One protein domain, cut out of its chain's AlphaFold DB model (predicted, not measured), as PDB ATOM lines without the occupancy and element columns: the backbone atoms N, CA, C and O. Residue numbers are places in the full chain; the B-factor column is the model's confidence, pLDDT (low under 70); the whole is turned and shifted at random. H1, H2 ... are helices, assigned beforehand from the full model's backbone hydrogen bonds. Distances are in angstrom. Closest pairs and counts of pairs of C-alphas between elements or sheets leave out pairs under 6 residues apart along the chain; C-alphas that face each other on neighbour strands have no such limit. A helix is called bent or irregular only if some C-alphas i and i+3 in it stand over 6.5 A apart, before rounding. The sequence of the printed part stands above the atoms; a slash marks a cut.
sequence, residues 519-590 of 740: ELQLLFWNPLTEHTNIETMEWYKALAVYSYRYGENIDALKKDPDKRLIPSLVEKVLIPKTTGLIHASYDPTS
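What this domain is: This is residues 519 to 590 of the 740 residues of the protein "GCFC" of Lepeophtheirus salmonis (UniProt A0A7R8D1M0). A long helix, H4, makes one limb of a narrow, loosely closed U, and the two short helices H1 and H2, with an unnamed stretch between them, make the other limb. The chain turns round at one end of the U through residues 550 to 556, which stick out there, and the short helix H3, of which 554 to 556 are part. The printed part has 72 residues with four named helices, in the order H1, H2, H3, H4, and no named strand; the class is all helix. The whole is loose, with a radius of gyration of the C-alphas of 15.9 A, and its C-alphas span 54 by 21 by 16 A.

Where its parts are: H4, residues 562 to 585, is the longest helix, 33.9 A from C-alpha 562 at (330.597, 166.037, 191.519) to C-alpha 585 at (337.394, 138.048, 209.483). It is irregular: C-alphas 563 and 566 are 7.5 A apart. H2, residues 538 to 545, is 10.9 A long. H3, residues 554 to 557, is 5.1 A long. H1, residues 521 to 524, begins with C-alpha 521 at (323.002, 146.866, 200.153) and is 6.5 A long; it is irregular, but only just, with C-alphas 521 and 524 6.52 A apart.

How they stand to each other: H4 touches H2, with residues 565 to 566 of H4 alone. The closest C-alphas of the two are those of Leu 543 and Ile 566, 6.8 A apart. H2 and H4 run opposite ways at a shallow tilt of 24 degrees. H3 is close to H4 but not clearly touching, and their closest C-alphas, those of Leu 557 and Lys 563, are 7.2 A apart. H1 touches no helix: it is only just apart from H2, with the closest C-alphas 8.2 A apart, and only just apart from H4, at 8.4 A. H3 is apart from H1 and from H2. In H2 every pair of O i and N i+4 is within hydrogen-bond range, in H4 16 of 20 are, and H1 and H3 are too short for such a pair.

The domain as a whole: The two C-alphas farthest apart are those of Gly 551 and Thr 589, at 54.7 A, and the outline is a rod. The printed part, residues 519 to 590, has no cut. The link from H1 to H2, 13 residues, is long; that from H2 to H3, 8 residues, is short; that from H3 to H4, 4 residues, is tight. Residues 550 to 556 stand free. The mean pLDDT of the printed part is 79.9, and it is under 70 at residues 519 to 520, residues 528 to 531, residue 547 and residue 550.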
ATOM      1  N   GLU A 519     317.106 149.837 200.670       59.75
ATOM      2  CA  GLU A 519     318.352 149.447 200.006       59.75
ATOM      3  C   GLU A 519     319.565 149.334 200.946       59.75
ATOM      4  O   GLU A 519     320.611 149.959 200.756       59.75
ATOM      5  N   LEU A 520     319.485 148.429 201.927       65.44
ATOM      6  CA  LEU A 520     320.557 148.102 202.890       65.44
ATOM      7  C   LEU A 520     321.786 147.389 202.273       65.44
ATOM      8  O   LEU A 520     322.514 146.662 202.958       65.44
ATOM      9  N   GLN A 521     322.041 147.599 200.980       72.94
ATOM     10  CA  GLN A 521     323.002 146.866 200.153       72.94
ATOM     11  C   GLN A 521     324.427 146.908 200.718       72.94
ATOM     12  O   GLN A 521     325.128 145.905 200.657       72.94
ATOM     13  N   LEU A 522     324.850 148.025 201.324       76.88
ATOM     14  CA  LEU A 522     326.192 148.166 201.904       76.88
ATOM     15  C   LEU A 522     326.330 147.702 203.359       76.88
ATOM     16  O   LEU A 522     327.463 147.579 203.826       76.88
ATOM     17  N   LEU A 523     325.251 147.450 204.106       76.06
ATOM     18  CA  LEU A 523     325.392 147.063 205.517       76.06
ATOM     19  C   LEU A 523     325.901 145.624 205.643       76.06
ATOM     20  O   LEU A 523     326.888 145.370 206.340       76.06
ATOM     21  N   PHE A 524     325.266 144.707 204.915       75.12
ATOM     22  CA  PHE A 524     325.565 143.274 204.959       75.12
ATOM     23  C   PHE A 524     326.693 142.857 204.007       75.12
ATOM     24  O   PHE A 524     327.335 141.840 204.266       75.12
ATOM     25  N   TRP A 525     326.970 143.663 202.971       81.12
ATOM     26  CA  TRP A 525     327.947 143.349 201.925       81.12
ATOM     27  C   TRP A 525     329.317 142.950 202.470       81.12
ATOM     28  O   TRP A 525     329.932 143.670 203.268       81.12
ATOM     29  N   ASN A 526     329.822 141.820 201.976       77.12
ATOM     30  CA  ASN A 526     331.128 141.294 202.340       77.12
ATOM     31  C   ASN A 526     331.888 140.749 201.112       77.12
ATOM     32  O   ASN A 526     331.681 139.592 200.728       77.12
ATOM     33  N   PRO A 527     332.849 141.501 200.535       72.81
ATOM     34  CA  PRO A 527     333.594 141.064 199.349       72.81
ATOM     35  C   PRO A 527     334.514 139.852 199.584       72.81
ATOM     36  O   PRO A 527     335.075 139.317 198.630       72.81
ATOM     37  N   LEU A 528     334.672 139.393 200.835       68.38
ATOM     38  CA  LEU A 528     335.383 138.153 201.165       68.38
ATOM     39  C   LEU A 528     334.530 136.890 200.933       68.38
ATOM     40  O   LEU A 528     335.081 135.791 200.836       68.38
ATOM     41  N   THR A 529     333.201 137.026 200.875       67.44
ATOM     42  CA  THR A 529     332.248 135.909 200.719       67.44
ATOM     43  C   THR A 529     331.308 136.059 199.527       67.44
ATOM     44  O   THR A 529     330.846 135.052 199.000       67.44
ATOM     45  N   GLU A 530     331.032 137.286 199.090       68.06
ATOM     46  CA  GLU A 530     330.058 137.598 198.040       68.06
ATOM     47  C   GLU A 530     330.732 137.964 196.713       68.06
ATOM     48  O   GLU A 530     331.947 138.168 196.627       68.06
ATOM     49  N   HIS A 531     329.947 137.995 195.634       63.69
ATOM     50  CA  HIS A 531     330.428 138.277 194.274       63.69
ATOM     51  C   HIS A 531     329.704 139.456 193.602       63.69
ATOM     52  O   HIS A 531     329.941 139.716 192.425       63.69
ATOM     53  N   THR A 532     328.869 140.182 194.347       70.94
ATOM     54  CA  THR A 532     328.191 141.413 193.921       70.94
ATOM     55  C   THR A 532     329.200 142.475 193.480       70.94
ATOM     56  O   THR A 532     330.058 142.897 194.258       70.94
ATOM     57  N   ASN A 533     329.104 142.912 192.219       72.94
ATOM     58  CA  ASN A 533     329.859 144.062 191.728       72.94
ATOM     59  C   ASN A 533     329.216 145.340 192.285       72.94
ATOM     60  O   ASN A 533     328.003 145.524 192.170       72.94
ATOM     61  N   ILE A 534     330.026 146.238 192.841       80.88
ATOM     62  CA  ILE A 534     329.590 147.556 193.321       80.88
ATOM     63  C   ILE A 534     328.839 148.317 192.215       80.88
ATOM     64  O   ILE A 534     327.821 148.940 192.485       80.88
ATOM     65  N   GLU A 535     329.268 148.179 190.958       82.62
ATOM     66  CA  GLU A 535     328.657 148.843 189.793       82.62
ATOM     67  C   GLU A 535     327.225 148.353 189.482       82.62
ATOM     68  O   GLU A 535     326.521 148.970 188.688       82.62
ATOM     69  N   THR A 536     326.780 147.251 190.101       84.06
ATOM     70  CA  THR A 536     325.405 146.726 189.974       84.06
ATOM     71  C   THR A 536     324.475 147.145 191.115       84.06
ATOM     72  O   THR A 536     323.276 146.896 191.021       84.06
ATOM     73  N   MET A 537     325.001 147.789 192.162       85.06
ATOM     74  CA  MET A 537     324.225 148.282 193.304       85.06
ATOM     75  C   MET A 537     323.404 149.521 192.923       85.06
ATOM     76  O   MET A 537     323.867 150.365 192.156       85.06
ATOM     77  N   GLU A 538     322.198 149.659 193.467       84.12
ATOM     78  CA  GLU A 538     321.274 150.737 193.078       84.12
ATOM     79  C   GLU A 538     321.786 152.111 193.535       84.12
ATOM     80  O   GLU A 538     321.800 153.051 192.739       84.12
ATOM     81  N   TRP A 539     322.382 152.203 194.734       85.31
ATOM     82  CA  TRP A 539     323.070 153.422 195.187       85.31
ATOM     83  C   TRP A 539     324.169 153.874 194.212       85.31
ATOM     84  O   TRP A 539     324.384 155.073 194.032       85.31
ATOM     85  N   TYR A 540     324.866 152.932 193.562       87.38
ATOM     86  CA  TYR A 540     325.907 153.262 192.591       87.38
ATOM     87  C   TYR A 540     325.284 153.827 191.314       87.38
ATOM     88  O   TYR A 540     325.753 154.847 190.816       87.38
ATOM     89  N   LYS A 541     324.204 153.213 190.811       86.19
ATOM     90  CA  LYS A 541     323.475 153.701 189.628       86.19
ATOM     91  C   LYS A 541     322.877 155.088 189.871       86.19
ATOM     92  O   LYS A 541     323.056 155.970 189.036       86.19
ATOM     93  N   ALA A 542     322.250 155.302 191.029       85.38
ATOM     94  CA  ALA A 542     321.698 156.594 191.427       85.38
ATOM     95  C   ALA A 542     322.782 157.688 191.445       85.38
ATOM     96  O   ALA A 542     322.622 158.729 190.808       85.38
ATOM     97  N   LEU A 543     323.931 157.431 192.084       85.38
ATOM     98  CA  LEU A 543     325.047 158.383 192.103       85.38
ATOM     99  C   LEU A 543     325.758 158.539 190.748       85.38
ATOM    100  O   LEU A 543     326.358 159.583 190.507       85.38
ATOM    101  N   ALA A 544     325.697 157.542 189.861       83.25
ATOM    102  CA  ALA A 544     326.294 157.613 188.524       83.25
ATOM    103  C   ALA A 544     325.477 158.478 187.547       83.25
ATOM    104  O   ALA A 544     326.023 158.940 186.547       83.25
ATOM    105  N   VAL A 545     324.193 158.710 187.840       80.75
ATOM    106  CA  VAL A 545     323.285 159.562 187.048       80.75
ATOM    107  C   VAL A 545     323.030 160.922 187.726       80.75
ATOM    108  O   VAL A 545     322.579 161.851 187.067       80.75
ATOM    109  N   TYR A 546     323.384 161.080 189.008       77.56
ATOM    110  CA  TYR A 546     323.077 162.243 189.859       77.56
ATOM    111  C   TYR A 546     323.351 163.635 189.246       77.56
ATOM    112  O   TYR A 546     322.552 164.545 189.453       77.56
ATOM    113  N   SER A 547     324.442 163.819 188.487       68.75
ATOM    114  CA  SER A 547     324.766 165.104 187.836       68.75
ATOM    115  C   SER A 547     324.354 165.206 186.358       68.75
ATOM    116  O   SER A 547     324.459 166.292 185.790       68.75
ATOM    117  N   TYR A 548     323.864 164.127 185.733       70.19
ATOM    118  CA  TYR A 548     323.676 164.034 184.279       70.19
ATOM    119  C   TYR A 548     322.588 164.975 183.742       70.19
ATOM    120  O   TYR A 548     321.413 164.860 184.103       70.19
ATOM    121  N   ARG A 549     322.950 165.854 182.796       72.56
ATOM    122  CA  ARG A 549     321.996 166.725 182.089       72.56
ATOM    123  C   ARG A 549     321.914 166.387 180.604       72.56
ATOM    124  O   ARG A 549     322.912 166.125 179.931       72.56
ATOM    125  N   TYR A 550     320.698 166.450 180.067       68.56
ATOM    126  CA  TYR A 550     320.438 166.159 178.660       68.56
ATOM    127  C   TYR A 550     321.220 167.112 177.736       68.56
ATOM    128  O   TYR A 550     321.055 168.330 177.801       68.56
ATOM    129  N   GLY A 551     322.064 166.548 176.867       71.94
ATOM    130  CA  GLY A 551     322.904 167.305 175.931       71.94
ATOM    131  C   GLY A 551     324.284 167.726 176.458       71.94
ATOM    132  O   GLY A 551     324.977 168.482 175.775       71.94
ATOM    133  N   GLU A 552     324.718 167.257 177.633       70.94
ATOM    134  CA  GLU A 552     326.069 167.538 178.131       70.94
ATOM    135  C   GLU A 552     327.188 166.954 177.260       70.94
ATOM    136  O   GLU A 552     327.061 165.907 176.624       70.94
ATOM    137  N   ASN A 553     328.328 167.651 177.259       75.69
ATOM    138  CA  ASN A 553     329.527 167.253 176.535       75.69
ATOM    139  C   ASN A 553     330.694 166.944 177.490       75.69
ATOM    140  O   ASN A 553     330.690 167.284 178.674       75.69
ATOM    141  N   ILE A 554     331.735 166.312 176.945       74.00
ATOM    142  CA  ILE A 554     332.912 165.852 177.700       74.00
ATOM    143  C   ILE A 554     333.612 167.004 178.455       74.00
ATOM    144  O   ILE A 554     334.204 166.780 179.510       74.00
ATOM    145  N   ASP A 555     333.543 168.240 177.955       77.81
ATOM    146  CA  ASP A 555     334.172 169.409 178.585       77.81
ATOM    147  C   ASP A 555     333.309 170.081 179.664       77.81
ATOM    148  O   ASP A 555     333.859 170.777 180.523       77.81
ATOM    149  N   ALA A 556     331.996 169.829 179.685       76.06
ATOM    150  CA  ALA A 556     331.138 170.084 180.841       76.06
ATOM    151  C   ALA A 556     331.446 169.073 181.958       76.06
ATOM    152  O   ALA A 556     331.788 169.480 183.066       76.06
ATOM    153  N   LEU A 557     331.485 167.772 181.645       72.12
ATOM    154  CA  LEU A 557     331.764 166.709 182.623       72.12
ATOM    155  C   LEU A 557     333.167 166.820 183.264       72.12
ATOM    156  O   LEU A 557     333.358 166.518 184.440       72.12
ATOM    157  N   LYS A 558     334.173 167.341 182.543       75.62
ATOM    158  CA  LYS A 558     335.481 167.699 183.142       75.62
ATOM    159  C   LYS A 558     335.381 168.808 184.196       75.62
ATOM    160  O   LYS A 558     336.210 168.852 185.110       75.62
ATOM    161  N   LYS A 559     334.419 169.722 184.060       79.94
ATOM    162  CA  LYS A 559     334.194 170.873 184.952       79.94
ATOM    163  C   LYS A 559     333.216 170.570 186.087       79.94
ATOM    164  O   LYS A 559     333.281 171.277 187.086       79.94
ATOM    165  N   ASP A 560     332.413 169.513 185.963       78.50
ATOM    166  CA  ASP A 560     331.510 169.002 187.002       78.50
ATOM    167  C   ASP A 560     332.213 168.969 188.383       78.50
ATOM    168  O   ASP A 560     333.316 168.401 188.483       78.50
ATOM    169  N   PRO A 561     331.663 169.614 189.433       79.25
ATOM    170  CA  PRO A 561     332.174 169.478 190.797       79.25
ATOM    171  C   PRO A 561     332.061 168.035 191.318       79.25
ATOM    172  O   PRO A 561     332.971 167.562 192.004       79.25
ATOM    173  N   ASP A 562     331.012 167.311 190.927       81.12
ATOM    174  CA  ASP A 562     330.597 166.037 191.519       81.12
ATOM    175  C   ASP A 562     331.241 164.811 190.851       81.12
ATOM    176  O   ASP A 562     331.117 163.693 191.346       81.12
ATOM    177  N   LYS A 563     332.095 165.005 189.837       80.94
ATOM    178  CA  LYS A 563     332.936 163.953 189.214       80.94
ATOM    179  C   LYS A 563     333.820 163.146 190.186       80.94
ATOM    180  O   LYS A 563     334.446 162.162 189.794       80.94
ATOM    181  N   ARG A 564     333.951 163.586 191.445       82.56
ATOM    182  CA  ARG A 564     334.651 162.885 192.540       82.56
ATOM    183  C   ARG A 564     333.719 162.278 193.596       82.56
ATOM    184  O   ARG A 564     334.239 161.693 194.544       82.56
ATOM    185  N   LEU A 565     332.398 162.365 193.448       86.69
ATOM    186  CA  LEU A 565     331.407 161.892 194.418       86.69
ATOM    187  C   LEU A 565     331.541 160.383 194.678       86.69
ATOM    188  O   LEU A 565     331.879 159.987 195.795       86.69
ATOM    189  N   ILE A 566     331.406 159.553 193.636       87.19
ATOM    190  CA  ILE A 566     331.600 158.096 193.740       87.19
ATOM    191  C   ILE A 566     333.013 157.744 194.253       87.19
ATOM    192  O   ILE A 566     333.096 157.037 195.258       87.19
ATOM    193  N   PRO A 567     334.129 158.252 193.678       87.94
ATOM    194  CA  PRO A 567     335.468 157.996 194.218       87.94
ATOM    195  C   PRO A 567     335.636 158.353 195.703       87.94
ATOM    196  O   PRO A 567     336.208 157.568 196.454       87.94
ATOM    197  N   SER A 568     335.089 159.489 196.149       87.50
ATOM    198  CA  SER A 568     335.160 159.921 197.552       87.50
ATOM    199  C   SER A 568     334.338 159.025 198.475       87.50
ATOM    200  O   SER A 568     334.724 158.825 199.623       87.50
ATOM    201  N   LEU A 569     333.210 158.487 198.003       88.00
ATOM    202  CA  LEU A 569     332.388 157.553 198.772       88.00
ATOM    203  C   LEU A 569     333.068 156.180 198.895       88.00
ATOM    204  O   LEU A 569     333.096 155.596 199.979       88.00
ATOM    205  N   VAL A 570     333.701 155.699 197.819       87.56
ATOM    206  CA  VAL A 570     334.556 154.499 197.851       87.56
ATOM    207  C   VAL A 570     335.701 154.686 198.858       87.56
ATOM    208  O   VAL A 570     335.900 153.833 199.720       87.56
ATOM    209  N   GLU A 571     336.400 155.823 198.802       86.56
ATOM    210  CA  GLU A 571     337.519 156.156 199.694       86.56
ATOM    211  C   GLU A 571     337.099 156.287 201.169       86.56
ATOM    212  O   GLU A 571     337.776 155.760 202.049       86.56
ATOM    213  N   LYS A 572     335.977 156.962 201.453       88.25
ATOM    214  CA  LYS A 572     335.556 157.309 202.824       88.25
ATOM    215  C   LYS A 572     334.648 156.279 203.496       88.25
ATOM    216  O   LYS A 572     334.515 156.327 204.716       88.25
ATOM    217  N   VAL A 573     334.020 155.375 202.740       86.69
ATOM    218  CA  VAL A 573     333.079 154.372 203.278       86.69
ATOM    219  C   VAL A 573     333.517 152.951 202.937       86.69
ATOM    220  O   VAL A 573     333.718 152.147 203.848       86.69
ATOM    221  N   LEU A 574     333.723 152.622 201.656       86.56
ATOM    222  CA  LEU A 574     334.005 151.231 201.268       86.56
ATOM    223  C   LEU A 574     335.405 150.764 201.688       86.56
ATOM    224  O   LEU A 574     335.552 149.627 202.140       86.56
ATOM    225  N   ILE A 575     336.433 151.612 201.582       84.44
ATOM    226  CA  ILE A 575     337.795 151.247 202.007       84.44
ATOM    227  C   ILE A 575     337.869 151.040 203.537       84.44
ATOM    228  O   ILE A 575     338.335 149.975 203.954       84.44
ATOM    229  N   PRO A 576     337.346 151.939 204.397       87.62
ATOM    230  CA  PRO A 576     337.251 151.695 205.839       87.62
ATOM    231  C   PRO A 576     336.432 150.447 206.198       87.62
ATOM    232  O   PRO A 576     336.914 149.620 206.976       87.62
ATOM    233  N   LYS A 577     335.254 150.244 205.583       85.62
ATOM    234  CA  LYS A 577     334.423 149.046 205.804       85.62
ATOM    235  C   LYS A 577     335.172 147.758 205.465       85.62
ATOM    236  O   LYS A 577     335.209 146.828 206.268       85.62
ATOM    237  N   THR A 578     335.784 147.688 204.283       84.50
ATOM    238  CA  THR A 578     336.497 146.475 203.845       84.50
ATOM    239  C   THR A 578     337.756 146.220 204.673       84.50
ATOM    240  O   THR A 578     338.052 145.068 204.983       84.50
ATOM    241  N   THR A 579     338.426 147.275 205.145       85.88
ATOM    242  CA  THR A 579     339.548 147.183 206.093       85.88
ATOM    243  C   THR A 579     339.086 146.612 207.441       85.88
ATOM    244  O   THR A 579     339.690 145.665 207.947       85.88
ATOM    245  N   GLY A 580     337.965 147.099 207.990       86.44
ATOM    246  CA  GLY A 580     337.345 146.546 209.202       86.44
ATOM    247  C   GLY A 580     336.918 145.081 209.046       86.44
ATOM    248  O   GLY A 580     337.215 144.262 209.914       86.44
ATOM    249  N   LEU A 581     336.301 144.722 207.914       85.31
ATOM    250  CA  LEU A 581     335.932 143.337 207.594       85.31
ATOM    251  C   LEU A 581     337.150 142.407 207.521       85.31
ATOM    252  O   LEU A 581     337.077 141.293 208.039       85.31
ATOM    253  N   ILE A 582     338.264 142.849 206.927       86.06
ATOM    254  CA  ILE A 582     339.516 142.079 206.880       86.06
ATOM    255  C   ILE A 582     340.058 141.871 208.299       86.06
ATOM    256  O   ILE A 582     340.257 140.725 208.695       86.06
ATOM    257  N   HIS A 583     340.206 142.930 209.103       86.00
ATOM    258  CA  HIS A 583     340.670 142.801 210.493       86.00
ATOM    259  C   HIS A 583     339.767 141.912 211.363       86.00
ATOM    260  O   HIS A 583     340.265 141.226 212.252       86.00
ATOM    261  N   ALA A 584     338.458 141.901 211.104       86.50
ATOM    262  CA  ALA A 584     337.492 141.095 211.844       86.50
ATOM    263  C   ALA A 584     337.390 139.628 211.382       86.50
ATOM    264  O   ALA A 584     336.915 138.793 212.150       86.50
ATOM    265  N   SER A 585     337.780 139.313 210.139       83.25
ATOM    266  CA  SER A 585     337.394 138.048 209.483       83.25
ATOM    267  C   SER A 585     338.534 137.268 208.822       83.25
ATOM    268  O   SER A 585     338.312 136.111 208.474       83.25
ATOM    269  N   TYR A 586     339.710 137.866 208.597       87.00
ATOM    270  CA  TYR A 586     340.808 137.229 207.860       87.00
ATOM    271  C   TYR A 586     341.869 136.619 208.783       87.00
ATOM    272  O   TYR A 586     342.607 137.324 209.469       87.00
ATOM    273  N   ASP A 587     341.982 135.293 208.750       84.44
ATOM    274  CA  ASP A 587     343.028 134.526 209.426       84.44
ATOM    275  C   ASP A 587     344.239 134.299 208.493       84.44
ATOM    276  O   ASP A 587     344.149 133.493 207.561       84.44
ATOM    277  N   PRO A 588     345.402 134.932 208.748       84.38
ATOM    278  CA  PRO A 588     346.593 134.793 207.907       84.38
ATOM    279  C   PRO A 588     347.274 133.419 208.014       84.38
ATOM    280  O   PRO A 588     348.214 133.150 207.271       84.38
ATOM    281  N   THR A 589     346.826 132.542 208.921       83.50
ATOM    282  CA  THR A 589     347.267 131.137 208.991       83.50
ATOM    283  C   THR A 589     346.299 130.169 208.294       83.50
ATOM    284  O   THR A 589     346.530 128.958 208.291       83.50
ATOM    285  N   SER A 590     345.246 130.685 207.647       84.75
ATOM    286  CA  SER A 590     344.352 129.906 206.793       84.75
ATOM    287  C   SER A 590     344.665 130.090 205.307       84.75
ATOM    288  O   SER A 590     344.178 131.006 204.643       84.75
TER     289      SER A 590